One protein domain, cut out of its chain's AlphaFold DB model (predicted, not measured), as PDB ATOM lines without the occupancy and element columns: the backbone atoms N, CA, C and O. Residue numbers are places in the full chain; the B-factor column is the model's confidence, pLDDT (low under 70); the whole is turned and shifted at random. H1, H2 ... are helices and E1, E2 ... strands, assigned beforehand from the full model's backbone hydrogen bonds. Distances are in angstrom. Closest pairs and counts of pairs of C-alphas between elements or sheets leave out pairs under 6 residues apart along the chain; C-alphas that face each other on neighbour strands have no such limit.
ATOM      1  N   ALA A  55      25.643 -29.223 -22.450       96.00
ATOM      2  CA  ALA A  55      25.853 -28.236 -21.392       96.00
ATOM      3  C   ALA A  55      25.021 -28.510 -20.127       96.00
ATOM      4  O   ALA A  55      25.482 -28.211 -19.027       96.00
ATOM      5  N   ILE A  56      23.834 -29.105 -20.276       97.25
ATOM      6  CA  ILE A  56      22.957 -29.495 -19.165       97.25
ATOM      7  C   ILE A  56      23.113 -30.987 -18.855       97.25
ATOM      8  O   ILE A  56      23.207 -31.355 -17.687       97.25
ATOM      9  N   GLN A  57      23.214 -31.843 -19.880       96.19
ATOM     10  CA  GLN A  57      23.329 -33.302 -19.714       96.19
ATOM     11  C   GLN A  57      24.507 -33.722 -18.831       96.19
ATOM     12  O   GLN A  57      24.404 -34.702 -18.095       96.19
ATOM     13  N   GLN A  58      25.615 -32.976 -18.866       96.19
ATOM     14  CA  GLN A  58      26.776 -33.243 -18.013       96.19
ATOM     15  C   GLN A  58      26.461 -33.195 -16.505       96.19
ATOM     16  O   GLN A  58      27.165 -33.835 -15.734       96.19
ATOM     17  N   TRP A  59      25.397 -32.492 -16.096       96.44
ATOM     18  CA  TRP A  59      24.931 -32.382 -14.706       96.44
ATOM     19  C   TRP A  59      23.789 -33.349 -14.380       96.44
ATOM     20  O   TRP A  59      23.168 -33.246 -13.323       96.44
ATOM     21  N   GLY A  60      23.450 -34.263 -15.293       95.94
ATOM     22  CA  GLY A  60      22.258 -35.099 -15.172       95.94
ATOM     23  C   GLY A  60      22.241 -35.965 -13.915       95.94
ATOM     24  O   GLY A  60      21.176 -36.178 -13.341       95.94
ATOM     25  N   HIS A  61      23.406 -36.418 -13.445       95.56
ATOM     26  CA  HIS A  61      23.495 -37.185 -12.206       95.56
ATOM     27  C   HIS A  61      23.116 -36.332 -10.988       95.56
ATOM     28  O   HIS A  61      22.222 -36.707 -10.230       95.56
ATOM     29  N   GLU A  62      23.746 -35.170 -10.822       95.94
ATOM     30  CA  GLU A  62      23.502 -34.246  -9.715       95.94
ATOM     31  C   GLU A  62      22.068 -33.717  -9.728       95.94
ATOM     32  O   GLU A  62      21.432 -33.657  -8.675       95.94
ATOM     33  N   ILE A  63      21.550 -33.376 -10.913       97.69
ATOM     34  CA  ILE A  63      20.163 -32.936 -11.094       97.69
ATOM     35  C   ILE A  63      19.204 -34.035 -10.636       97.69
ATOM     36  O   ILE A  63      18.302 -33.742  -9.863       97.69
ATOM     37  N   THR A  64      19.419 -35.288 -11.045       96.00
ATOM     38  CA  THR A  64      18.540 -36.409 -10.662       96.00
ATOM     39  C   THR A  64      18.553 -36.643  -9.156       96.00
ATOM     40  O   THR A  64      17.500 -36.734  -8.539       96.00
ATOM     41  N   VAL A  65      19.735 -36.659  -8.533       95.50
ATOM     42  CA  VAL A  65      19.856 -36.853  -7.078       95.50
ATOM     43  C   VAL A  65      19.119 -35.758  -6.304       95.50
ATOM     44  O   VAL A  65      18.448 -36.038  -5.309       95.50
ATOM     45  N   LEU A  66      19.241 -34.502  -6.736       96.44
ATOM     46  CA  LEU A  66      18.557 -33.383  -6.092       96.44
ATOM     47  C   LEU A  66      17.057 -33.386  -6.382       96.44
ATOM     48  O   LEU A  66      16.280 -33.109  -5.473       96.44
ATOM     49  N   ALA A  67      16.656 -33.744  -7.598       95.38
ATOM     50  CA  ALA A  67      15.261 -33.926  -7.965       95.38
ATOM     51  C   ALA A  67      14.595 -34.945  -7.035       95.38
ATOM     52  O   ALA A  67      13.632 -34.596  -6.365       95.38
ATOM     53  N   ASP A  68      15.195 -36.123  -6.854       93.38
ATOM     54  CA  ASP A  68      14.691 -37.154  -5.941       93.38
ATOM     55  C   ASP A  68      14.659 -36.680  -4.478       93.38
ATOM     56  O   ASP A  68      13.743 -37.001  -3.725       93.38
ATOM     57  N   THR A  69      15.655 -35.892  -4.058       93.38
ATOM     58  CA  THR A  69      15.750 -35.383  -2.678       93.38
ATOM     59  C   THR A  69      14.659 -34.360  -2.360       93.38
ATOM     60  O   THR A  69      14.129 -34.342  -1.248       93.38
ATOM     61  N   TYR A  70      14.353 -33.483  -3.315       92.44
ATOM     62  CA  TYR A  70      13.381 -32.401  -3.153       92.44
ATOM     63  C   TYR A  70      12.008 -32.726  -3.757       92.44
ATOM     64  O   TYR A  70      11.106 -31.903  -3.635       92.44
ATOM     65  N   GLY A  71      11.855 -33.904  -4.366       90.25
ATOM     66  CA  GLY A  71      10.625 -34.391  -4.987       90.25
ATOM     67  C   GLY A  71      10.281 -33.742  -6.324       90.25
ATOM     68  O   GLY A  71       9.117 -33.666  -6.691       90.25
ATOM     69  N   PHE A  72      11.258 -33.218  -7.063       93.44
ATOM     70  CA  PHE A  72      11.023 -32.649  -8.392       93.44
ATOM     71  C   PHE A  72      11.124 -33.696  -9.505       93.44
ATOM     72  O   PHE A  72      11.847 -34.681  -9.395       93.44
ATOM     73  N   ASP A  73      10.493 -33.419 -10.646       92.31
ATOM     74  CA  ASP A  73      10.920 -34.007 -11.916       92.31
ATOM     75  C   ASP A  73      12.304 -33.436 -12.297       92.31
ATOM     76  O   ASP A  73      12.474 -32.210 -12.315       92.31
ATOM     77  N   PRO A  74      13.309 -34.267 -12.629       96.31
ATOM     78  CA  PRO A  74      14.643 -33.777 -12.979       96.31
ATOM     79  C   PRO A  74      14.648 -32.854 -14.208       96.31
ATOM     80  O   PRO A  74      15.452 -31.920 -14.268       96.31
ATOM     81  N   ASP A  75      13.722 -33.035 -15.156       94.19
ATOM     82  CA  ASP A  75      13.598 -32.146 -16.314       94.19
ATOM     83  C   ASP A  75      13.069 -30.753 -15.922       94.19
ATOM     84  O   ASP A  75      13.334 -29.777 -16.625       94.19
ATOM     85  N   PHE A  76      12.369 -30.621 -14.789       94.12
ATOM     86  CA  PHE A  76      11.911 -29.324 -14.281       94.12
ATOM     87  C   PHE A  76      13.086 -28.499 -13.745       94.12
ATOM     88  O   PHE A  76      13.223 -27.318 -14.069       94.12
ATOM     89  N   ILE A  77      13.994 -29.133 -12.993       97.88
ATOM     90  CA  ILE A  77      15.242 -28.496 -12.541       97.88
ATOM     91  C   ILE A  77      16.119 -28.132 -13.746       97.88
ATOM     92  O   ILE A  77      16.660 -27.026 -13.806       97.88
ATOM     93  N   ALA A  78      16.233 -29.023 -14.734       98.19
ATOM     94  CA  ALA A  78      16.976 -28.750 -15.963       98.19
ATOM     95  C   ALA A  78      16.418 -27.536 -16.730       98.19
ATOM     96  O   ALA A  78      17.195 -26.720 -17.225       98.19
ATOM     97  N   ALA A  79      15.094 -27.360 -16.765       95.88
ATOM     98  CA  ALA A  79      14.456 -26.199 -17.381       95.88
ATOM     99  C   ALA A  79      14.770 -24.879 -16.657       95.88
ATOM    100  O   ALA A  79      14.956 -23.854 -17.311       95.88
ATOM    101  N   VAL A  80      14.887 -24.901 -15.327       98.19
ATOM    102  CA  VAL A  80      15.362 -23.746 -14.546       98.19
ATOM    103  C   VAL A  80      16.822 -23.431 -14.886       98.19
ATOM    104  O   VAL A  80      17.144 -22.289 -15.193       98.19
ATOM    105  N   ILE A  81      17.702 -24.437 -14.921       98.56
ATOM    106  CA  ILE A  81      19.123 -24.256 -15.284       98.56
ATOM    107  C   ILE A  81      19.275 -23.686 -16.700       98.56
ATOM    108  O   ILE A  81      20.150 -22.850 -16.947       98.56
ATOM    109  N   MET A  82      18.431 -24.135 -17.631       97.56
ATOM    110  CA  MET A  82      18.400 -23.639 -19.005       97.56
ATOM    111  C   MET A  82      18.165 -22.128 -19.052       97.56
ATOM    112  O   MET A  82      18.920 -21.419 -19.715       97.56
ATOM    113  N   GLU A  83      17.160 -21.637 -18.326       96.12
ATOM    114  CA  GLU A  83      16.801 -20.216 -18.313       96.12
ATOM    115  C   GLU A  83      17.803 -19.364 -17.513       96.12
ATOM    116  O   GLU A  83      18.108 -18.241 -17.910       96.12
ATOM    117  N   GLU A  84      18.353 -19.897 -16.420       97.50
ATOM    118  CA  GLU A  84      19.279 -19.163 -15.547       97.50
ATOM    119  C   GLU A  84      20.680 -19.005 -16.149       97.50
ATOM    120  O   GLU A  84      21.295 -17.939 -16.069       97.50
ATOM    121  N   SER A  85      21.215 -20.069 -16.752       97.00
ATOM    122  CA  SER A  85      22.624 -20.100 -17.160       97.00
ATOM    123  C   SER A  85      22.897 -20.810 -18.478       97.00
ATOM    124  O   SER A  85      24.040 -20.784 -18.945       97.00
ATOM    125  N   ASN A  86      21.901 -21.474 -19.072       96.62
ATOM    126  CA  ASN A  86      22.095 -22.384 -20.202       96.62
ATOM    127  C   ASN A  86      23.190 -23.442 -19.913       96.62
ATOM    128  O   ASN A  86      24.005 -23.786 -20.772       96.62
ATOM    129  N   GLY A  87      23.267 -23.907 -18.659       96.62
ATOM    130  CA  GLY A  87      24.266 -24.875 -18.187       96.62
ATOM    131  C   GLY A  87      25.653 -24.298 -17.871       96.62
ATOM    132  O   GLY A  87      26.585 -25.062 -17.609       96.62
ATOM    133  N   ASN A  88      25.826 -22.971 -17.879       96.69
ATOM    134  CA  ASN A  88      27.095 -22.327 -17.537       96.69
ATOM    135  C   ASN A  88      27.276 -22.170 -16.016       96.69
ATOM    136  O   ASN A  88      26.797 -21.211 -15.413       96.69
ATOM    137  N   HIS A  89      28.062 -23.051 -15.396       95.94
ATOM    138  CA  HIS A  89      28.331 -22.984 -13.955       95.94
ATOM    139  C   HIS A  89      29.190 -21.788 -13.511       95.94
ATOM    140  O   HIS A  89      29.249 -21.487 -12.325       95.94
ATOM    141  N   GLY A  90      29.931 -21.156 -14.427       94.31
ATOM    142  CA  GLY A  90      30.928 -20.126 -14.106       94.31
ATOM    143  C   GLY A  90      30.406 -18.705 -14.291       94.31
ATOM    144  O   GLY A  90      31.170 -17.750 -14.175       94.31
ATOM    145  N   GLY A  91      29.130 -18.562 -14.654       90.00
ATOM    146  CA  GLY A  91      28.508 -17.278 -14.930       90.00
ATOM    147  C   GLY A  91      28.191 -16.498 -13.658       90.00
ATOM    148  O   GLY A  91      27.707 -17.056 -12.676       90.00
ATOM    149  N   VAL A  92      28.411 -15.186 -13.720       95.69
ATOM    150  CA  VAL A  92      27.832 -14.219 -12.785       95.69
ATOM    151  C   VAL A  92      27.033 -13.218 -13.610       95.69
ATOM    152  O   VAL A  92      27.553 -12.623 -14.558       95.69
ATOM    153  N   SER A  93      25.750 -13.064 -13.301       92.94
ATOM    154  CA  SER A  93      24.863 -12.152 -14.016       92.94
ATOM    155  C   SER A  93      25.177 -10.693 -13.671       92.94
ATOM    156  O   SER A  93      25.836 -10.386 -12.679       92.94
ATOM    157  N   ARG A  94      24.652  -9.749 -14.463       91.00
ATOM    158  CA  ARG A  94      24.823  -8.306 -14.194       91.00
ATOM    159  C   ARG A  94      24.264  -7.869 -12.840       91.00
ATOM    160  O   ARG A  94      24.724  -6.869 -12.304       91.00
ATOM    161  N   VAL A  95      23.267  -8.589 -12.328       89.75
ATOM    162  CA  VAL A  95      22.640  -8.314 -11.027       89.75
ATOM    163  C   VAL A  95      23.260  -9.137  -9.894       89.75
ATOM    164  O   VAL A  95      22.835  -8.996  -8.757       89.75
ATOM    165  N   GLY A  96      24.280  -9.954 -10.182       93.62
ATOM    166  CA  GLY A  96      25.035 -10.711  -9.182       93.62
ATOM    167  C   GLY A  96      24.548 -12.140  -8.931       93.62
ATOM    168  O   GLY A  96      25.045 -12.771  -8.009       93.62
ATOM    169  N   ALA A  97      23.617 -12.664  -9.732       96.00
ATOM    170  CA  ALA A  97      23.198 -14.067  -9.659       96.00
ATOM    171  C   ALA A  97      24.331 -14.988 -10.137       96.00
ATOM    172  O   ALA A  97      24.966 -14.689 -11.150       96.00
ATOM    173  N   VAL A  98      24.593 -16.088  -9.429       98.00
ATOM    174  CA  VAL A  98      25.786 -16.923  -9.641       98.00
ATOM    175  C   VAL A  98      25.405 -18.332 -10.085       98.00
ATOM    176  O   VAL A  98      24.494 -18.945  -9.525       98.00
ATOM    177  N   GLY A  99      26.171 -18.871 -11.031       97.62
ATOM    178  CA  GLY A  99      26.237 -20.293 -11.356       97.62
ATOM    179  C   GLY A  99      25.013 -20.865 -12.071       97.62
ATOM    180  O   GLY A  99      24.241 -20.147 -12.699       97.62
ATOM    181  N   LEU A 100      24.873 -22.193 -11.995       98.06
ATOM    182  CA  LEU A 100      23.926 -22.978 -12.794       98.06
ATOM    183  C   LEU A 100      22.461 -22.552 -12.638       98.06
ATOM    184  O   LEU A 100      21.733 -22.533 -13.628       98.06
ATOM    185  N   MET A 101      22.037 -22.229 -11.417       98.31
ATOM    186  CA  MET A 101      20.649 -21.907 -11.063       98.31
ATOM    187  C   MET A 101      20.454 -20.443 -10.645       98.31
ATOM    188  O   MET A 101      19.467 -20.136  -9.977       98.31
ATOM    189  N   GLY A 102      21.402 -19.555 -10.972       96.56
ATOM    190  CA  GLY A 102      21.247 -18.113 -10.751       96.56
ATOM    191  C   GLY A 102      21.049 -17.719  -9.285       96.56
ATOM    192  O   GLY A 102      20.267 -16.828  -8.959       96.56
ATOM    193  N   VAL A 103      21.749 -18.376  -8.362       96.81
ATOM    194  CA  VAL A 103      21.566 -18.121  -6.930       96.81
ATOM    195  C   VAL A 103      22.188 -16.777  -6.554       96.81
ATOM    196  O   VAL A 103      23.364 -16.530  -6.819       96.81
ATOM    197  N   MET A 104      21.407 -15.911  -5.903       95.38
ATOM    198  CA  MET A 104      21.936 -14.678  -5.314       95.38
ATOM    199  C   MET A 104      22.818 -15.005  -4.096       95.38
ATOM    200  O   MET A 104      22.323 -15.697  -3.195       95.38
ATOM    201  N   PRO A 105      24.073 -14.516  -4.049       95.19
ATOM    202  CA  PRO A 105      25.002 -14.748  -2.948       95.19
ATOM    203  C   PRO A 105      24.604 -13.974  -1.691       95.19
ATOM    204  O   PRO A 105      23.663 -13.170  -1.681       95.19
ATOM    205  N   THR A 106      25.368 -14.207  -0.625       92.31
ATOM    206  CA  THR A 106      25.300 -13.422   0.605       92.31
ATOM    207  C   THR A 106      25.332 -11.922   0.304       92.31
ATOM    208  O   THR A 106      26.148 -11.420  -0.473       92.31
ATOM    209  N   SER A 107      24.371 -11.209   0.872       85.81
ATOM    210  CA  SER A 107      24.136  -9.778   0.676       85.81
ATOM    211  C   SER A 107      23.283  -9.260   1.840       85.81
ATOM    212  O   SER A 107      22.712 -10.081   2.563       85.81
ATOM    213  N   PRO A 108      23.195  -7.936   2.078       86.19
ATOM    214  CA  PRO A 108      22.340  -7.399   3.135       86.19
ATOM    215  C   PRO A 108      20.895  -7.908   3.015       86.19
ATOM    216  O   PRO A 108      20.255  -7.712   1.981       86.19
ATOM    217  N   GLY A 109      20.388  -8.570   4.055       82.75
ATOM    218  CA  GLY A 109      19.086  -9.250   4.082       82.75
ATOM    219  C   GLY A 109      19.096 -10.724   3.643       82.75
ATOM    220  O   GLY A 109      18.073 -11.401   3.753       82.75
ATOM    221  N   LEU A 110      20.228 -11.242   3.159       84.25
ATOM    222  CA  LEU A 110      20.452 -12.633   2.741       84.25
ATOM    223  C   LEU A 110      21.761 -13.197   3.322       84.25
ATOM    224  O   LEU A 110      22.410 -14.041   2.706       84.25
ATOM    225  N   GLU A 111      22.162 -12.752   4.512       88.31
ATOM    226  CA  GLU A 111      23.461 -13.066   5.129       88.31
ATOM    227  C   GLU A 111      23.682 -14.572   5.354       88.31
ATOM    228  O   GLU A 111      24.815 -15.032   5.452       88.31
ATOM    229  N   TRP A 112      22.598 -15.345   5.411       87.00
ATOM    230  CA  TRP A 112      22.582 -16.801   5.575       87.00
ATOM    231  C   TRP A 112      22.931 -17.584   4.301       87.00
ATOM    232  O   TRP A 112      23.062 -18.808   4.364       87.00
ATOM    233  N   ARG A 113      23.041 -16.921   3.143       90.44
ATOM    234  CA  ARG A 113      23.408 -17.561   1.871       90.44
ATOM    235  C   ARG A 113      24.931 -17.694   1.716       90.44
ATOM    236  O   ARG A 113      25.664 -16.960   2.374       90.44
ATOM    237  N   PRO A 114      25.419 -18.587   0.836       92.81
ATOM    238  CA  PRO A 114      26.850 -18.740   0.580       92.81
ATOM    239  C   PRO A 114      27.454 -17.524  -0.130       92.81
ATOM    240  O   PRO A 114      26.741 -16.715  -0.738       92.81
ATOM    241  N   SER A 115      28.780 -17.415  -0.092       96.56
ATOM    242  CA  SER A 115      29.514 -16.418  -0.873       96.56
ATOM    243  C   SER A 115      29.453 -16.711  -2.377       96.56
ATOM    244  O   SER A 115      29.094 -17.808  -2.817       96.56
ATOM    245  N   THR A 116      29.841 -15.730  -3.192       96.62
ATOM    246  CA  THR A 116      29.976 -15.907  -4.646       96.62
ATOM    247  C   THR A 116      30.936 -17.048  -4.988       96.62
ATOM    248  O   THR A 116      30.629 -17.869  -5.846       96.62
ATOM    249  N   GLU A 117      32.078 -17.134  -4.305       96.56
ATOM    250  CA  GLU A 117      33.096 -18.167  -4.523       96.56
ATOM    251  C   GLU A 117      32.551 -19.568  -4.232       96.56
ATOM    252  O   GLU A 117      32.794 -20.504  -4.996       96.56
ATOM    253  N   GLU A 118      31.765 -19.713  -3.165       96.62
ATOM    254  CA  GLU A 118      31.107 -20.976  -2.831       96.62
ATOM    255  C   GLU A 118      30.062 -21.356  -3.888       96.62
ATOM    256  O   GLU A 118      29.990 -22.517  -4.299       96.62
ATOM    257  N   LEU A 119      29.292 -20.382  -4.383       97.75
ATOM    258  CA  LEU A 119      28.265 -20.587  -5.411       97.75
ATOM    259  C   LEU A 119      28.819 -20.846  -6.817       97.75
ATOM    260  O   LEU A 119      28.066 -21.339  -7.656       97.75
ATOM    261  N   LEU A 120      30.097 -20.568  -7.087       96.62
ATOM    262  CA  LEU A 120      30.760 -20.994  -8.328       96.62
ATOM    263  C   LEU A 120      31.044 -22.502  -8.348       96.62
ATOM    264  O   LEU A 120      31.295 -23.066  -9.414       96.62
ATOM    265  N   THR A 121      30.978 -23.176  -7.196       97.88
ATOM    266  CA  THR A 121      31.048 -24.639  -7.137       97.88
ATOM    267  C   THR A 121      29.713 -25.227  -7.620       97.88
ATOM    268  O   THR A 121      28.695 -25.012  -6.955       97.88
ATOM    269  N   PRO A 122      29.675 -26.005  -8.726       96.94
ATOM    270  CA  PRO A 122      28.419 -26.454  -9.341       96.94
ATOM    271  C   PRO A 122      27.500 -27.217  -8.380       96.94
ATOM    272  O   PRO A 122      26.296 -26.976  -8.337       96.94
ATOM    273  N   THR A 123      28.070 -28.097  -7.555       96.50
ATOM    274  CA  THR A 123      27.317 -28.904  -6.583       96.50
ATOM    275  C   THR A 123      26.709 -28.056  -5.468       96.50
ATOM    276  O   THR A 123      25.567 -28.297  -5.074       96.50
ATOM    277  N   THR A 124      27.431 -27.045  -4.977       97.00
ATOM    278  CA  THR A 124      26.908 -26.066  -4.014       97.00
ATOM    279  C   THR A 124      25.773 -25.268  -4.643       97.00
ATOM    280  O   THR A 124      24.701 -25.164  -4.052       97.00
ATOM    281  N   ASN A 125      25.974 -24.767  -5.862       98.50
ATOM    282  CA  ASN A 125      24.978 -23.976  -6.574       98.50
ATOM    283  C   ASN A 125      23.664 -24.735  -6.786       98.50
ATOM    284  O   ASN A 125      22.605 -24.234  -6.424       98.50
ATOM    285  N   LEU A 126      23.745 -25.966  -7.301       98.12
ATOM    286  CA  LEU A 126      22.581 -26.817  -7.546       98.12
ATOM    287  C   LEU A 126      21.825 -27.135  -6.254       98.12
ATOM    288  O   LEU A 126      20.597 -27.062  -6.226       98.12
ATOM    289  N   ARG A 127      22.542 -27.449  -5.165       97.88
ATOM    290  CA  ARG A 127      21.929 -27.705  -3.852       97.88
ATOM    291  C   ARG A 127      21.146 -26.497  -3.354       97.88
ATOM    292  O   ARG A 127      19.988 -26.638  -2.973       97.88
ATOM    293  N   TRP A 128      21.763 -25.318  -3.380       97.94
ATOM    294  CA  TRP A 128      21.127 -24.086  -2.919       97.94
ATOM    295  C   TRP A 128      19.973 -23.650  -3.820       97.94
ATOM    296  O   TRP A 128      18.899 -23.342  -3.309       97.94
ATOM    297  N   GLY A 129      20.156 -23.679  -5.140       97.62
ATOM    298  CA  GLY A 129      19.110 -23.338  -6.105       97.62
ATOM    299  C   GLY A 129      17.894 -24.251  -5.984       97.62
ATOM    300  O   GLY A 129      16.772 -23.766  -5.860       97.62
ATOM    301  N   THR A 130      18.106 -25.569  -5.904       98.12
ATOM    302  CA  THR A 130      17.006 -26.539  -5.758       98.12
ATOM    303  C   THR A 130      16.288 -26.384  -4.416       98.12
ATOM    304  O   THR A 130      15.060 -26.420  -4.374       98.12
ATOM    305  N   ALA A 131      17.023 -26.145  -3.324       95.56
ATOM    306  CA  ALA A 131      16.427 -25.905  -2.009       95.56
ATOM    307  C   ALA A 131      15.560 -24.636  -1.985       95.56
ATOM    308  O   ALA A 131      14.444 -24.657  -1.466       95.56
ATOM    309  N   ILE A 132      16.056 -23.539  -2.569       95.19
ATOM    310  CA  ILE A 132      15.313 -22.279  -2.686       95.19
ATOM    311  C   ILE A 132      14.069 -22.481  -3.557       95.19
ATOM    312  O   ILE A 132      12.987 -22.035  -3.181       95.19
ATOM    313  N   LEU A 133      14.197 -23.184  -4.685       96.56
ATOM    314  CA  LEU A 133      13.076 -23.490  -5.572       96.56
ATOM    315  C   LEU A 133      11.994 -24.299  -4.846       96.56
ATOM    316  O   LEU A 133      10.825 -23.922  -4.897       96.56
ATOM    317  N   ALA A 134      12.375 -25.359  -4.126       90.50
ATOM    318  CA  ALA A 134      11.452 -26.171  -3.332       90.50
ATOM    319  C   ALA A 134      10.685 -25.325  -2.310       90.50
ATOM    320  O   ALA A 134       9.465 -25.440  -2.191       90.50
ATOM    321  N   GLU A 135      11.382 -24.446  -1.592       87.31
ATOM    322  CA  GLU A 135      10.760 -23.572  -0.601       87.31
ATOM    323  C   GLU A 135       9.772 -22.590  -1.244       87.31
ATOM    324  O   GLU A 135       8.645 -22.447  -0.771       87.31
ATOM    325  N   ILE A 136      10.133 -21.971  -2.370       84.12
ATOM    326  CA  ILE A 136       9.251 -21.030  -3.073       84.12
ATOM    327  C   ILE A 136       8.010 -21.743  -3.635       84.12
ATOM    328  O   ILE A 136       6.904 -21.210  -3.539       84.12
ATOM    329  N   VAL A 137       8.149 -22.968  -4.152       82.00
ATOM    330  CA  VAL A 137       7.006 -23.795  -4.590       82.00
ATOM    331  C   VAL A 137       6.086 -24.143  -3.415       82.00
ATOM    332  O   VAL A 137       4.863 -24.128  -3.549       82.00
ATOM    333  N   ARG A 138       6.641 -24.413  -2.230       79.75
ATOM    334  CA  ARG A 138       5.838 -24.643  -1.018       79.75
ATOM    335  C   ARG A 138       5.105 -23.378  -0.579       79.75
ATOM    336  O   ARG A 138       3.919 -23.456  -0.261       79.75
ATOM    337  N   GLN A 139       5.772 -22.225  -0.603       77.88
ATOM    338  CA  GLN A 139       5.183 -20.920  -0.281       77.88
ATOM    339  C   GLN A 139       4.071 -20.522  -1.259       77.88
ATOM    340  O   GLN A 139       3.075 -19.937  -0.838       77.88
ATOM    341  N   SER A 140       4.196 -20.889  -2.540       72.12
ATOM    342  CA  SER A 140       3.155 -20.671  -3.551       72.12
ATOM    343  C   SER A 140       1.947 -21.603  -3.405       72.12
ATOM    344  O   SER A 140       0.981 -21.483  -4.156       72.12
ATOM    345  N   GLY A 141       1.995 -22.564  -2.477       70.06
ATOM    346  CA  GLY A 141       0.980 -23.606  -2.350       70.06
ATOM    347  C   GLY A 141       0.983 -24.611  -3.505       70.06
ATOM    348  O   GLY A 141       0.011 -25.350  -3.646       70.06
ATOM    349  N   GLY A 142       2.051 -24.658  -4.311       69.19
ATOM    350  CA  GLY A 142       2.185 -25.517  -5.490       69.19
ATOM    351  C   GLY A 142       1.873 -24.832  -6.826       69.19
ATOM    352  O   GLY A 142       1.979 -25.486  -7.862       69.19
ATOM    353  N   ASP A 143       1.528 -23.538  -6.837       71.88
ATOM    354  CA  ASP A 143       1.440 -22.758  -8.078       71.88
ATOM    355  C   ASP A 143       2.853 -22.541  -8.636       71.88
ATOM    356  O   ASP A 143       3.601 -21.671  -8.176       71.88
ATOM    357  N   LEU A 144       3.229 -23.364  -9.617       77.38
ATOM    358  CA  LEU A 144       4.555 -23.325 -10.231       77.38
ATOM    359  C   LEU A 144       4.798 -22.041 -11.024       77.38
ATOM    360  O   LEU A 144       5.931 -21.574 -11.072       77.38
ATOM    361  N   PHE A 145       3.765 -21.449 -11.628       77.31
ATOM    362  CA  PHE A 145       3.942 -20.229 -12.413       77.31
ATOM    363  C   PHE A 145       4.310 -19.059 -11.498       77.31
ATOM    364  O   PHE A 145       5.290 -18.354 -11.746       77.31
ATOM    365  N   SER A 146       3.558 -18.889 -10.408       76.62
ATOM    366  CA  SER A 146       3.860 -17.875  -9.395       76.62
ATOM    367  C   SER A 146       5.187 -18.159  -8.692       76.62
ATOM    368  O   SER A 146       5.962 -17.229  -8.479       76.62
ATOM    369  N   ALA A 147       5.490 -19.427  -8.395       80.62
ATOM    370  CA  ALA A 147       6.757 -19.816  -7.783       80.62
ATOM    371  C   ALA A 147       7.960 -19.473  -8.668       80.62
ATOM    372  O   ALA A 147       8.917 -18.875  -8.193       80.62
ATOM    373  N   LEU A 148       7.915 -19.792  -9.962       86.00
ATOM    374  CA  LEU A 148       9.000 -19.476 -10.893       86.00
ATOM    375  C   LEU A 148       9.165 -17.965 -11.088       86.00
ATOM    376  O   LEU A 148      10.289 -17.468 -11.143       86.00
ATOM    377  N   ALA A 149       8.063 -17.215 -11.140       80.44
ATOM    378  CA  ALA A 149       8.130 -15.759 -11.188       80.44
ATOM    379  C   ALA A 149       8.765 -15.189  -9.905       80.44
ATOM    380  O   ALA A 149       9.629 -14.317  -9.971       80.44
ATOM    381  N   ALA A 150       8.411 -15.722  -8.736       79.31
ATOM    382  CA  ALA A 150       9.039 -15.340  -7.476       79.31
ATOM    383  C   ALA A 150      10.503 -15.806  -7.368       79.31
ATOM    384  O   ALA A 150      11.309 -15.108  -6.763       79.31
ATOM    385  N   TYR A 151      10.877 -16.933  -7.976       92.88
ATOM    386  CA  TYR A 151      12.260 -17.414  -8.013       92.88
ATOM    387  C   TYR A 151      13.172 -16.423  -8.747       92.88
ATOM    388  O   TYR A 151      14.236 -16.077  -8.244       92.88
ATOM    389  N   SER A 152      12.717 -15.909  -9.894       92.62
ATOM    390  CA  SER A 152      13.483 -14.963 -10.714       92.62
ATOM    391  C   SER A 152      13.505 -13.534 -10.155       92.62
ATOM    392  O   SER A 152      14.533 -12.863 -10.226       92.62
ATOM    393  N   GLY A 153      12.378 -13.038  -9.627       83.00
ATOM    394  CA  GLY A 153      12.230 -11.626  -9.238       83.00
ATOM    395  C   GLY A 153      12.027 -11.353  -7.747       83.00
ATOM    396  O   GLY A 153      12.064 -10.198  -7.333       83.00
ATOM    397  N   GLY A 154      11.791 -12.378  -6.935       88.31
ATOM    398  CA  GLY A 154      11.210 -12.233  -5.601       88.31
ATOM    399  C   GLY A 154       9.684 -12.070  -5.636       88.31
ATOM    400  O   GLY A 154       9.079 -11.789  -6.673       88.31
ATOM    401  N   TRP A 155       9.040 -12.254  -4.480       81.69
ATOM    402  CA  TRP A 155       7.577 -12.230  -4.355       81.69
ATOM    403  C   TRP A 155       6.942 -10.886  -4.726       81.69
ATOM    404  O   TRP A 155       5.884 -10.869  -5.357       81.69
ATOM    405  N   ASP A 156       7.603  -9.775  -4.401       82.19
ATOM    406  CA  ASP A 156       7.104  -8.426  -4.702       82.19
ATOM    407  C   ASP A 156       7.019  -8.168  -6.217       82.19
ATOM    408  O   ASP A 156       6.095  -7.512  -6.700       82.19
ATOM    409  N   GLU A 157       7.937  -8.761  -6.985       81.19
ATOM    410  CA  GLU A 157       8.026  -8.614  -8.439       81.19
ATOM    411  C   GLU A 157       7.366  -9.762  -9.212       81.19
ATOM    412  O   GLU A 157       7.282  -9.705 -10.438       81.19
ATOM    413  N   ALA A 158       6.831 -10.789  -8.544       73.50
ATOM    414  CA  ALA A 158       6.285 -11.982  -9.204       73.50
ATOM    415  C   ALA A 158       5.163 -11.665 -10.220       73.50
ATOM    416  O   ALA A 158       4.931 -12.404 -11.177       73.50
ATOM    417  N   ASN A 159       4.473 -10.531 -10.054       76.12
ATOM    418  CA  ASN A 159       3.432 -10.070 -10.976       76.12
ATOM    419  C   ASN A 159       3.943  -9.183 -12.123       76.12
ATOM    420  O   ASN A 159       3.155  -8.835 -13.011       76.12
ATOM    421  N   SER A 160       5.220  -8.801 -12.128       71.12
ATOM    422  CA  SER A 160       5.800  -7.924 -13.140       71.12
ATOM    423  C   SER A 160       6.138  -8.683 -14.428       71.12
ATOM    424  O   SER A 160       6.102  -9.912 -14.515       71.12
ATOM    425  N   ARG A 161       6.382  -7.940 -15.514       79.88
ATOM    426  CA  ARG A 161       6.492  -8.526 -16.861       79.88
ATOM    427  C   ARG A 161       7.669  -9.495 -16.994       79.88
ATOM    428  O   ARG A 161       7.538 -10.493 -17.697       79.88
ATOM    429  N   ILE A 162       8.814  -9.165 -16.395       84.69
ATOM    430  CA  ILE A 162      10.056  -9.927 -16.575       84.69
ATOM    431  C   ILE A 162       9.955 -11.296 -15.884       84.69
ATOM    432  O   ILE A 162      10.089 -12.294 -16.595       84.69
ATOM    433  N   PRO A 163       9.610 -11.399 -14.586       81.56
ATOM    434  CA  PRO A 163       9.567 -12.696 -13.912       81.56
ATOM    435  C   PRO A 163       8.440 -13.604 -14.421       81.56
ATOM    436  O   PRO A 163       8.602 -14.817 -14.525       81.56
ATOM    437  N   ARG A 164       7.317 -13.031 -14.871       80.50
ATOM    438  CA  ARG A 164       6.272 -13.804 -15.564       80.50
ATOM    439  C   ARG A 164       6.746 -14.395 -16.892       80.50
ATOM    440  O   ARG A 164       6.310 -15.481 -17.264       80.50
ATOM    441  N   LYS A 165       7.600 -13.679 -17.632       78.62
ATOM    442  CA  LYS A 165       8.189 -14.191 -18.877       78.62
ATOM    443  C   LYS A 165       9.171 -15.326 -18.581       78.62
ATOM    444  O   LYS A 165       9.128 -16.326 -19.286       78.62
ATOM    445  N   TYR A 166       9.984 -15.177 -17.535       85.44
ATOM    446  CA  TYR A 166      10.859 -16.237 -17.031       85.44
ATOM    447  C   TYR A 166      10.058 -17.508 -16.712       85.44
ATOM    448  O   TYR A 166      10.337 -18.566 -17.267       85.44
ATOM    449  N   ALA A 167       8.982 -17.390 -15.925       79.44
ATOM    450  CA  ALA A 167       8.126 -18.525 -15.575       79.44
ATOM    451  C   ALA A 167       7.538 -19.230 -16.807       79.44
ATOM    452  O   ALA A 167       7.553 -20.456 -16.890       79.44
ATOM    453  N   ALA A 168       7.057 -18.460 -17.789       75.19
ATOM    454  CA  ALA A 168       6.563 -19.014 -19.047       75.19
ATOM    455  C   ALA A 168       7.658 -19.755 -19.837       75.19
ATOM    456  O   ALA A 168       7.381 -20.811 -20.395       75.19
ATOM    457  N   SER A 169       8.883 -19.221 -19.867       78.25
ATOM    458  CA  SER A 169      10.022 -19.817 -20.575       78.25
ATOM    459  C   SER A 169      10.459 -21.143 -19.950       78.25
ATOM    460  O   SER A 169      10.602 -22.145 -20.650       78.25
ATOM    461  N   VAL A 170      10.588 -21.187 -18.619       85.56
ATOM    462  CA  VAL A 170      10.921 -22.420 -17.888       85.56
ATOM    463  C   VAL A 170       9.875 -23.501 -18.149       85.56
ATOM    464  O   VAL A 170      10.227 -24.633 -18.472       85.56
ATOM    465  N   LEU A 171       8.586 -23.163 -18.059       80.44
ATOM    466  CA  LEU A 171       7.523 -24.137 -18.296       80.44
ATOM    467  C   LEU A 171       7.472 -24.606 -19.758       80.44
ATOM    468  O   LEU A 171       7.266 -25.794 -19.981       80.44
ATOM    469  N   ASP A 172       7.719 -23.740 -20.746       75.50
ATOM    470  CA  ASP A 172       7.809 -24.157 -22.158       75.50
ATOM    471  C   ASP A 172       8.956 -25.157 -22.378       75.50
ATOM    472  O   ASP A 172       8.740 -26.240 -22.929       75.50
ATOM    473  N   ASN A 173      10.157 -24.843 -21.878       82.88
ATOM    474  CA  ASN A 173      11.315 -25.738 -21.955       82.88
ATOM    475  C   ASN A 173      11.039 -27.080 -21.261       82.88
ATOM    476  O   ASN A 173      11.365 -28.139 -21.800       82.88
ATOM    477  N   TYR A 174      10.390 -27.049 -20.096       86.44
ATOM    478  CA  TYR A 174       9.996 -28.257 -19.382       86.44
ATOM    479  C   TYR A 174       9.012 -29.110 -20.195       86.44
ATOM    480  O   TYR A 174       9.233 -30.307 -20.371       86.44
ATOM    481  N   GLY A 175       7.970 -28.508 -20.775       76.00
ATOM    482  CA  GLY A 175       7.005 -29.222 -21.618       76.00
ATOM    483  C   GLY A 175       7.660 -29.921 -22.809       76.00
ATOM    484  O   GLY A 175       7.386 -31.095 -23.069       76.00
ATOM    485  N   ARG A 176       8.586 -29.236 -23.489       78.00
ATOM    486  CA  ARG A 176       9.373 -29.811 -24.595       78.00
ATOM    487  C   ARG A 176      10.223 -30.992 -24.139       78.00
ATOM    488  O   ARG A 176      10.281 -32.005 -24.841       78.00
ATOM    489  N   ALA A 177      10.831 -30.893 -22.959       85.31
ATOM    490  CA  ALA A 177      11.604 -31.979 -22.373       85.31
ATOM    491  C   ALA A 177      10.736 -33.217 -22.101       85.31
ATOM    492  O   ALA A 177      11.111 -34.316 -22.512       85.31
ATOM    493  N   ILE A 178       9.549 -33.052 -21.510       82.19
ATOM    494  CA  ILE A 178       8.622 -34.162 -21.225       82.19
ATOM    495  C   ILE A 178       8.192 -34.888 -22.504       82.19
ATOM    496  O   ILE A 178       8.195 -36.118 -22.557       82.19
ATOM    497  N   ILE A 179       7.859 -34.141 -23.555       73.06
ATOM    498  CA  ILE A 179       7.437 -34.707 -24.844       73.06
ATOM    499  C   ILE A 179       8.591 -35.439 -25.536       73.06
ATOM    500  O   ILE A 179       8.427 -36.557 -26.030       73.06
ATOM    501  N   SER A 180       9.784 -34.847 -25.520       81.44
ATOM    502  CA  SER A 180      10.976 -35.493 -26.068       81.44
ATOM    503  C   SER A 180      11.327 -36.779 -25.308       81.44
ATOM    504  O   SER A 180      11.693 -37.781 -25.926       81.44
ATOM    505  N   ARG A 181      11.111 -36.803 -23.985       83.62
ATOM    506  CA  ARG A 181      11.320 -37.979 -23.127       83.62
ATOM    507  C   ARG A 181      10.405 -39.151 -23.496       83.62
ATOM    508  O   ARG A 181      10.830 -40.295 -23.383       83.62
ATOM    509  N   ILE A 182       9.190 -38.886 -23.986       76.69
ATOM    510  CA  ILE A 182       8.258 -39.925 -24.467       76.69
ATOM    511  C   ILE A 182       8.430 -40.261 -25.960       76.69
ATOM    512  O   ILE A 182       7.601 -40.968 -26.531       76.69
ATOM    513  N   GLY A 183       9.504 -39.783 -26.601       76.62
ATOM    514  CA  GLY A 183       9.870 -40.137 -27.977       76.62
ATOM    515  C   GLY A 183       9.174 -39.320 -29.067       76.62
ATOM    516  O   GLY A 183       9.254 -39.674 -30.242       76.62
ATOM    517  N   MET A 184       8.498 -38.230 -28.707       70.38
ATOM    518  CA  MET A 184       7.870 -37.322 -29.665       70.38
ATOM    519  C   MET A 184       8.809 -36.160 -30.007       70.38
ATOM    520  O   MET A 184       9.578 -35.694 -29.167       70.38
ATOM    521  N   SER A 185       8.748 -35.667 -31.248       68.44
ATOM    522  CA  SER A 185       9.545 -34.497 -31.634       68.44
ATOM    523  C   SER A 185       9.019 -33.230 -30.938       68.44
ATOM    524  O   SER A 185       7.813 -32.970 -30.997       68.44
ATOM    525  N   PRO A 186       9.901 -32.404 -30.337       63.56
ATOM    526  CA  PRO A 186       9.523 -31.137 -29.707       63.56
ATOM    527  C   PRO A 186       9.047 -30.071 -30.711       63.56
ATOM    528  O   PRO A 186       8.558 -29.022 -30.289       63.56
ATOM    529  N   ASP A 187       9.164 -30.333 -32.018       60.41
ATOM    530  CA  ASP A 187       8.725 -29.436 -33.094       60.41
ATOM    531  C   ASP A 187       7.310 -29.764 -33.606       60.41
ATOM    532  O   ASP A 187       6.685 -28.924 -34.254       60.41
ATOM    533  N   ILE A 188       6.787 -30.970 -33.325       51.78
ATOM    534  CA  ILE A 188       5.485 -31.417 -33.857       51.78
ATOM    535  C   ILE A 188       4.319 -30.635 -33.250       51.78
ATOM    536  O   ILE A 188       3.359 -30.366 -33.966       51.78
ATOM    537  N   ALA A 189       4.398 -30.201 -31.990       46.88
ATOM    538  CA  ALA A 189       3.440 -29.229 -31.480       46.88
ATOM    539  C   ALA A 189       4.085 -27.857 -31.383       46.88
ATOM    540  O   ALA A 189       4.688 -27.432 -30.405       46.88
ATOM    541  N   THR A 190       3.904 -27.113 -32.459       42.59
ATOM    542  CA  THR A 190       4.228 -25.688 -32.538       42.59
ATOM    543  C   THR A 190       3.598 -24.859 -31.409       42.59
ATOM    544  O   THR A 190       3.996 -23.713 -31.200       42.59
ATOM    545  N   GLN A 191       2.645 -25.428 -30.663       48.16
ATOM    546  CA  GLN A 191       2.021 -24.881 -29.468       48.16
ATOM    547  C   GLN A 191       1.807 -26.050 -28.469       48.16
ATOM    548  O   GLN A 191       1.403 -27.140 -28.867       48.16
ATOM    549  N   TRP A 192       2.093 -25.869 -27.178       51.28
ATOM    550  CA  TRP A 192       1.816 -26.871 -26.131       51.28
ATOM    551  C   TRP A 192       1.062 -26.197 -25.005       51.28
ATOM    552  O   TRP A 192       1.354 -25.038 -24.727       51.28
ATOM    553  N   THR A 193       0.152 -26.920 -24.351       45.41
ATOM    554  CA  THR A 193      -0.397 -26.498 -23.058       45.41
ATOM    555  C   THR A 193       0.049 -27.460 -21.969       45.41
ATOM    556  O   THR A 193      -0.160 -28.668 -22.110       45.41
ATOM    557  N   ILE A 194       0.623 -26.945 -20.877       49.28
ATOM    558  CA  ILE A 194       0.867 -27.741 -19.673       49.28
ATOM    559  C   ILE A 194      -0.313 -27.555 -18.722       49.28
ATOM    560  O   ILE A 194      -0.496 -26.507 -18.107       49.28
ATOM    561  N   ALA A 195      -1.149 -28.576 -18.572       48.34
ATOM    562  CA  ALA A 195      -2.140 -28.547 -17.499       48.34
ATOM    563  C   ALA A 195      -1.450 -28.967 -16.197       48.34
ATOM    564  O   ALA A 195      -0.804 -30.013 -16.156       48.34
ATOM    565  N   ILE A 196      -1.567 -28.163 -15.142       53.25
ATOM    566  CA  ILE A 196      -1.013 -28.476 -13.827       53.25
ATOM    567  C   ILE A 196      -2.177 -28.734 -12.874       53.25
ATOM    568  O   ILE A 196      -3.006 -27.870 -12.599       53.25
ATOM    569  N   LYS A 197      -2.259 -29.954 -12.359       50.22
ATOM    570  CA  LYS A 197      -3.242 -30.343 -11.352       50.22
ATOM    571  C   LYS A 197      -2.578 -30.336  -9.987       50.22
ATOM    572  O   LYS A 197      -1.673 -31.129  -9.730       50.22
ATOM    573  N   MET A 198      -3.040 -29.472  -9.095       51.31
ATOM    574  CA  MET A 198      -2.493 -29.350  -7.747       51.31
ATOM    575  C   MET A 198      -3.365 -30.123  -6.760       51.31
ATOM    576  O   MET A 198      -4.588 -29.977  -6.752       51.31
ATOM    577  N   LYS A 199      -2.760 -30.927  -5.880       47.97
ATOM    578  CA  LYS A 199      -3.456 -31.415  -4.682       47.97
ATOM    579  C   LYS A 199      -2.701 -30.987  -3.434       47.97
ATOM    580  O   LYS A 199      -1.578 -31.415  -3.185       47.97
ATOM    581  N   SER A 200      -3.375 -30.165  -2.637       49.16
ATOM    582  CA  SER A 200      -2.885 -29.620  -1.375       49.16
ATOM    583  C   SER A 200      -3.659 -30.248  -0.214       49.16
ATOM    584  O   SER A 200      -4.726 -29.768   0.165       49.16
ATOM    585  N   GLY A 201      -3.174 -31.364   0.341       49.53
ATOM    586  CA  GLY A 201      -3.796 -32.006   1.510       49.53
ATOM    587  C   GLY A 201      -5.318 -32.237   1.385       49.53
ATOM    588  O   GLY A 201      -5.770 -32.940   0.479       49.53
ATOM    589  N   ASN A 202      -6.095 -31.651   2.312       33.88
ATOM    590  CA  ASN A 202      -7.570 -31.713   2.375       33.88
ATOM    591  C   ASN A 202      -8.279 -30.592   1.588       33.88
ATOM    592  O   ASN A 202      -9.502 -30.464   1.672       33.88
ATOM    593  N   VAL A 203      -7.535 -29.752   0.867       42.66
ATOM    594  CA  VAL A 203      -8.113 -28.713   0.011       42.66
ATOM    595  C   VAL A 203      -8.578 -29.380  -1.292       42.66
ATOM    596  O   VAL A 203      -7.852 -30.226  -1.828       42.66
ATOM    597  N   PRO A 204      -9.789 -29.071  -1.793       40.75
ATOM    598  CA  PRO A 204     -10.234 -29.563  -3.090       40.75
ATOM    599  C   PRO A 204      -9.199 -29.225  -4.166       40.75
ATOM    600  O   PRO A 204      -8.588 -28.162  -4.143       40.75
ATOM    601  N   VAL A 205      -8.983 -30.177  -5.073       45.94
ATOM    602  CA  VAL A 205      -8.014 -30.071  -6.163       45.94
ATOM    603  C   VAL A 205      -8.290 -28.800  -6.969       45.94
ATOM    604  O   VAL A 205      -9.358 -28.678  -7.567       45.94
ATOM    605  N   GLU A 206      -7.330 -27.878  -6.992       42.22
ATOM    606  CA  GLU A 206      -7.345 -26.742  -7.908       42.22
ATOM    607  C   GLU A 206      -6.624 -27.158  -9.195       42.22
ATOM    608  O   GLU A 206      -5.467 -27.589  -9.188       42.22
ATOM    609  N   GLU A 207      -7.348 -27.109 -10.312       42.56
ATOM    610  CA  GLU A 207      -6.796 -27.377 -11.636       42.56
ATOM    611  C   GLU A 207      -6.337 -26.046 -12.234       42.56
ATOM    612  O   GLU A 207      -7.153 -25.191 -12.583       42.56
ATOM    613  N   LEU A 208      -5.020 -25.851 -12.318       41.69
ATOM    614  CA  LEU A 208      -4.406 -24.668 -12.905       41.69
ATOM    615  C   LEU A 208      -3.927 -25.028 -14.318       41.69
ATOM    616  O   LEU A 208      -2.911 -25.689 -14.517       41.69
ATOM    617  N   LEU A 209      -4.675 -24.612 -15.337       42.69
ATOM    618  CA  LEU A 209      -4.219 -24.727 -16.721       42.69
ATOM    619  C   LEU A 209      -3.123 -23.680 -16.970       42.69
ATOM    620  O   LEU A 209      -3.406 -22.483 -16.888       42.69
ATOM    621  N   VAL A 210      -1.900 -24.100 -17.302       42.41
ATOM    622  CA  VAL A 210      -0.795 -23.177 -17.583       42.41
ATOM    623  C   VAL A 210      -0.306 -23.306 -19.029       42.41
ATOM    624  O   VAL A 210       0.337 -24.264 -19.433       42.41
ATOM    625  N   LEU A 211      -0.612 -22.242 -19.774       41.25
ATOM    626  CA  LEU A 211      -0.019 -21.759 -21.026       41.25
ATOM    627  C   LEU A 211       0.100 -22.724 -22.211       41.25
ATOM    628  O   LEU A 211       0.963 -23.587 -22.233       41.25
ATOM    629  N   GLY A 212      -0.694 -22.404 -23.237       39.12
ATOM    630  CA  GLY A 212      -0.612 -22.838 -24.628       39.12
ATOM    631  C   GLY A 212      -1.799 -22.298 -25.425       39.12
ATOM    632  O   GLY A 212      -2.802 -21.871 -24.848       39.12
ATOM    633  N   SER A 213      -1.695 -22.261 -26.753       35.81
ATOM    634  CA  SER A 213      -2.851 -21.988 -27.621       35.81
ATOM    635  C   SER A 213      -3.898 -23.098 -27.487       35.81
ATOM    636  O   SER A 213      -3.576 -24.209 -27.076       35.81
ATOM    637  N   GLN A 214      -5.160 -22.833 -27.836       39.41
ATOM    638  CA  GLN A 214      -6.201 -23.861 -27.732       39.41
ATOM    639  C   GLN A 214      -5.889 -25.075 -28.622       39.41
ATOM    640  O   GLN A 214      -5.659 -24.872 -29.815       39.41
ATOM    641  N   PRO A 215      -5.930 -26.315 -28.093       40.06
ATOM    642  CA  PRO A 215      -5.837 -27.515 -28.916       40.06
ATOM    643  C   PRO A 215      -6.965 -27.510 -29.954       40.06
ATOM    644  O   PRO A 215      -8.137 -27.346 -29.622       40.06
ATOM    645  N   VAL A 216      -6.583 -27.633 -31.229       38.91
ATOM    646  CA  VAL A 216      -7.488 -27.555 -32.393       38.91
ATOM    647  C   VAL A 216      -8.384 -28.804 -32.500       38.91
ATOM    648  O   VAL A 216      -9.403 -28.790 -33.183       38.91
ATOM    649  N   SER A 217      -8.052 -29.871 -31.775       37.69
ATOM    650  CA  SER A 217      -8.841 -31.094 -31.623       37.69
ATOM    651  C   SER A 217      -8.692 -31.612 -30.185       37.69
ATOM    652  O   SER A 217      -7.737 -31.239 -29.513       37.69
ATOM    653  N   GLY A 218      -9.674 -32.377 -29.692       42.47
ATOM    654  CA  GLY A 218      -9.916 -32.689 -28.272       42.47
ATOM    655  C   GLY A 218      -8.695 -32.859 -27.348       42.47
ATOM    656  O   GLY A 218      -7.644 -33.351 -27.741       42.47
ATOM    657  N   LEU A 219      -8.867 -32.468 -26.079       46.19
ATOM    658  CA  LEU A 219      -7.863 -32.573 -25.011       46.19
ATOM    659  C   LEU A 219      -7.536 -34.038 -24.694       46.19
ATOM    660  O   LEU A 219      -8.052 -34.614 -23.739       46.19
ATOM    661  N   GLN A 220      -6.662 -34.652 -25.480       47.16
ATOM    662  CA  GLN A 220      -6.007 -35.881 -25.070       47.16
ATOM    663  C   GLN A 220      -4.801 -35.499 -24.209       47.16
ATOM    664  O   GLN A 220      -3.901 -34.792 -24.655       47.16
ATOM    665  N   LEU A 221      -4.826 -35.902 -22.937       53.81
ATOM    666  CA  LEU A 221      -3.726 -35.670 -22.002       53.81
ATOM    667  C   LEU A 221      -2.573 -36.616 -22.355       53.81
ATOM    668  O   LEU A 221      -2.779 -37.828 -22.406       53.81
ATOM    669  N   TYR A 222      -1.371 -36.080 -22.574       53.62
ATOM    670  CA  TYR A 222      -0.167 -36.883 -22.789       53.62
ATOM    671  C   TYR A 222       0.829 -36.678 -21.646       53.62
ATOM    672  O   TYR A 222       0.917 -35.607 -21.044       53.62
ATOM    673  N   GLY A 223       1.567 -37.744 -21.331       59.09
ATOM    674  CA  GLY A 223       2.658 -37.707 -20.360       59.09
ATOM    675  C   GLY A 223       2.240 -37.173 -18.993       59.09
ATOM    676  O   GLY A 223       2.798 -36.175 -18.552       59.09
ATOM    677  N   GLU A 224       1.270 -37.805 -18.325       68.75
ATOM    678  CA  GLU A 224       1.014 -37.527 -16.906       68.75
ATOM    679  C   GLU A 224       2.281 -37.809 -16.089       68.75
ATOM    680  O   GLU A 224       2.873 -38.884 -16.198       68.75
ATOM    681  N   HIS A 225       2.693 -36.847 -15.270       71.00
ATOM    682  CA  HIS A 225       3.870 -36.965 -14.415       71.00
ATOM    683  C   HIS A 225       3.693 -36.163 -13.122       71.00
ATOM    684  O   HIS A 225       2.802 -35.317 -12.996       71.00
ATOM    685  N   VAL A 226       4.543 -36.446 -12.141       81.25
ATOM    686  CA  VAL A 226       4.664 -35.649 -10.918       81.25
ATOM    687  C   VAL A 226       5.769 -34.629 -11.158       81.25
ATOM    688  O   VAL A 226       6.898 -35.018 -11.428       81.25
ATOM    689  N   VAL A 227       5.430 -33.340 -11.108       83.12
ATOM    690  CA  VAL A 227       6.398 -32.242 -11.264       83.12
ATOM    691  C   VAL A 227       7.096 -31.954  -9.945       83.12
ATOM    692  O   VAL A 227       8.287 -31.667  -9.927       83.12
ATOM    693  N   PHE A 228       6.326 -31.992  -8.858       83.62
ATOM    694  CA  PHE A 228       6.794 -31.754  -7.503       83.62
ATOM    695  C   PHE A 228       5.972 -32.596  -6.529       83.62
ATOM    696  O   PHE A 228       4.742 -32.577  -6.611       83.62
ATOM    697  N   ASP A 229       6.600 -33.286  -5.592       85.94
ATOM    698  CA  ASP A 229       5.948 -33.913  -4.454       85.94
ATOM    699  C   ASP A 229       6.729 -33.708  -3.158       85.94
ATOM    700  O   ASP A 229       7.942 -33.553  -3.125       85.94
ATOM    701  N   TYR A 230       6.011 -33.639  -2.042       82.94
ATOM    702  CA  TYR A 230       6.646 -33.643  -0.732       82.94
ATOM    703  C   TYR A 230       5.677 -34.111   0.346       82.94
ATOM    704  O   TYR A 230       4.454 -34.073   0.193       82.94
ATOM    705  N   VAL A 231       6.235 -34.513   1.485       79.75
ATOM    706  CA  VAL A 231       5.473 -34.795   2.702       79.75
ATOM    707  C   VAL A 231       5.777 -33.709   3.724       79.75
ATOM    708  O   VAL A 231       6.939 -33.411   4.006       79.75
ATOM    709  N   ASP A 232       4.739 -33.057   4.241       78.12
ATOM    710  CA  ASP A 232       4.924 -32.018   5.250       78.12
ATOM    711  C   ASP A 232       5.262 -32.596   6.634       78.12
ATOM    712  O   ASP A 232       5.227 -33.804   6.867       78.12
ATOM    713  N   GLN A 233       5.559 -31.714   7.590       78.25
ATOM    714  CA  GLN A 233       5.889 -32.106   8.966       78.25
ATOM    715  C   GLN A 233       4.769 -32.872   9.697       78.25
ATOM    716  O   GLN A 233       5.014 -33.463  10.745       78.25
ATOM    717  N   PHE A 234       3.542 -32.859   9.170       81.44
ATOM    718  CA  PHE A 234       2.380 -33.557   9.719       81.44
ATOM    719  C   PHE A 234       2.076 -34.866   8.973       81.44
ATOM    720  O   PHE A 234       1.034 -35.475   9.214       81.44
ATOM    721  N   GLY A 235       2.954 -35.304   8.066       79.38
ATOM    722  CA  GLY A 235       2.767 -36.523   7.280       79.38
ATOM    723  C   GLY A 235       1.763 -36.375   6.136       79.38
ATOM    724  O   GLY A 235       1.305 -37.381   5.592       79.38
ATOM    725  N   ARG A 236       1.377 -35.148   5.768       75.94
ATOM    726  CA  ARG A 236       0.413 -34.911   4.687       75.94
ATOM    727  C   ARG A 236       1.153 -34.871   3.348       75.94
ATOM    728  O   ARG A 236       2.108 -34.102   3.226       75.94
ATOM    729  N   PRO A 237       0.723 -35.661   2.351       76.06
ATOM    730  CA  PRO A 237       1.314 -35.613   1.026       76.06
ATOM    731  C   PRO A 237       0.809 -34.389   0.259       76.06
ATOM    732  O   PRO A 237      -0.386 -34.074   0.256       76.06
ATOM    733  N   TYR A 238       1.731 -33.747  -0.438       75.62
ATOM    734  CA  TYR A 238       1.500 -32.665  -1.380       75.62
ATOM    735  C   TYR A 238       2.091 -33.073  -2.712       75.62
ATOM    736  O   TYR A 238       3.193 -33.613  -2.755       75.62
ATOM    737  N   TYR A 239       1.364 -32.814  -3.791       71.75
ATOM    738  CA  TYR A 239       1.898 -33.042  -5.119       71.75
ATOM    739  C   TYR A 239       1.340 -32.057  -6.135       71.75
ATOM    740  O   TYR A 239       0.196 -31.592  -6.058       71.75
ATOM    741  N   VAL A 240       2.165 -31.809  -7.136       71.12
ATOM    742  CA  VAL A 240       1.869 -31.060  -8.341       71.12
ATOM    743  C   VAL A 240       1.977 -32.044  -9.496       71.12
ATOM    744  O   VAL A 240       3.062 -32.529  -9.815       71.12
ATOM    745  N   LYS A 241       0.841 -32.384 -10.102       68.38
ATOM    746  CA  LYS A 241       0.794 -33.206 -11.311       68.38
ATOM    747  C   LYS A 241       0.862 -32.318 -12.537       68.38
ATOM    748  O   LYS A 241       0.171 -31.305 -12.595       68.38
ATOM    749  N   GLY A 242       1.656 -32.723 -13.513       65.38
ATOM    750  CA  GLY A 242       1.756 -32.076 -14.811       65.38
ATOM    751  C   GLY A 242       1.205 -32.972 -15.912       65.38
ATOM    752  O   GLY A 242       1.233 -34.202 -15.817       65.38
ATOM    753  N   TYR A 243       0.720 -32.338 -16.972       63.56
ATOM    754  CA  TYR A 243       0.337 -32.975 -18.228       63.56
ATOM    755  C   TYR A 243       0.931 -32.160 -19.365       63.56
ATOM    756  O   TYR A 243       0.809 -30.939 -19.350       63.56
ATOM    757  N   ALA A 244       1.515 -32.809 -20.364       63.53
ATOM    758  CA  ALA A 244       1.952 -32.141 -21.580       63.53
ATOM    759  C   ALA A 244       0.929 -32.419 -22.687       63.53
ATOM    760  O   ALA A 244       0.645 -33.573 -22.994       63.53
ATOM    761  N   VAL A 245       0.344 -31.380 -23.283       55.94
ATOM    762  CA  VAL A 245      -0.655 -31.549 -24.350       55.94
ATOM    763  C   VAL A 245      -0.157 -30.896 -25.641       55.94
ATOM    764  O   VAL A 245       0.032 -29.676 -25.649       55.94
ATOM    765  N   PRO A 246       0.034 -31.659 -26.737       50.34
ATOM    766  CA  PRO A 246       0.275 -31.087 -28.053       50.34
ATOM    767  C   PRO A 246      -0.959 -30.320 -28.525       50.34
ATOM    768  O   PRO A 246      -2.066 -30.857 -28.576       50.34
ATOM    769  N   VAL A 247      -0.782 -29.062 -28.906       46.66
ATOM    770  CA  VAL A 247      -1.817 -28.292 -29.595       46.66
ATOM    771  C   VAL A 247      -1.714 -28.630 -31.076       46.66
ATOM    772  O   VAL A 247      -0.722 -28.301 -31.718       46.66
ATOM    773  N   ALA A 248      -2.759 -29.276 -31.595       42.09
ATOM    774  CA  ALA A 248      -2.862 -29.766 -32.968       42.09
ATOM    775  C   ALA A 248      -1.813 -30.835 -33.322       42.09
ATOM    776  O   ALA A 248      -0.713 -30.548 -33.781       42.09
TER     777      ALA A 248
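AT A GLANCE: This is residues 55 to 248 of the 318 residues of the protein "SLT domain-containing protein" of Candidatus Thermofonsia bacterium (UniProt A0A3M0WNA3). A cluster of crossed helices packs against one face of a twisted wall of four strands, whose other face is bare of named helices. The longest helix, H6, runs across the strands; H2 lies near the middle of the whole, and little H3 lies far from the sheet, beyond H4. The printed part has 194 residues, with H1 to H6 followed by E1 to E4. The sheet runs E2, E1, E4, E3, antiparallel throughout, and the class is mixed, helices and strands. The whole is compact, with a radius of gyration of the C-alphas of 16.6 A and spans of 51 by 40 by 33 A.

IN THESE COORDINATES: H1, residues 60 to 70, begins at C-alpha 60 (22.258, -35.099, -15.172). H2 is residues 74 to 85, H3 residues 116 to 119. H4, residues 122 to 139, measures 25.5 A; H5 is residues 144 to 153. H6, residues 161 to 181, measures 30.5 A and begins at C-alpha 161 (6.492, -8.526, -16.861). E1, residues 192 to 200, measures 25.3 A; E2 is residues 206 to 210. E3, residues 222 to 231, measures 26.2 A. E4, residues 237 to 246, measures 29.4 A and ends at C-alpha 246 (0.275, -31.087, -28.053).

HOW THE PARTS SIT: The sheet is twisted, its C-alphas up to 4.4 A off the best plane. In the hairpin of E1 and E2, N 196 and O 208 are 2.9 A apart; between E1 and E4, N 197 and O 241 are 2.8 A apart; in the hairpin of E3 and E4, N 240 and O 228 are 2.7 A apart. H6 is on the sheet at a height of 8.2 A, across the strands at 81 degrees to E1 on the local plane. H1, H2, H4 and H5 only graze the sheet. H6 touches H2 at a steep tilt of 44 degrees, opposite ways, closest at the C-alphas of Ala 79 and Val 170, 5.2 A. With residues 162 to 171 alone, H6 touches H5, closest at the C-alphas of Ala 149 and Pro 163, 4.3 A. H4 touches H1 at a shallow tilt of 34 degrees, only just short of steep, the same way, closest at the C-alphas of Tyr 70 and Ala 134, 6.5 A. H3 and H4 only just touch, with 3 pairs of C-alphas within 8 A, and only at the corner. In H1, H2, H4, H5 and H6 every O i to N i+4 pair is within hydrogen-bond range; H3 is too short for one.

THE WHOLE: The C-alphas farthest apart, of Pro 108 and Ser 217, are 52.4 A apart. The printed part has no cut. The links H2 to H3, 30 residues, and E2 to E3, 11 residues, are long. Mean pLDDT of the printed part is 78.3; residue 142, residues 185 to 224 and residues 241 to 248 are under 70.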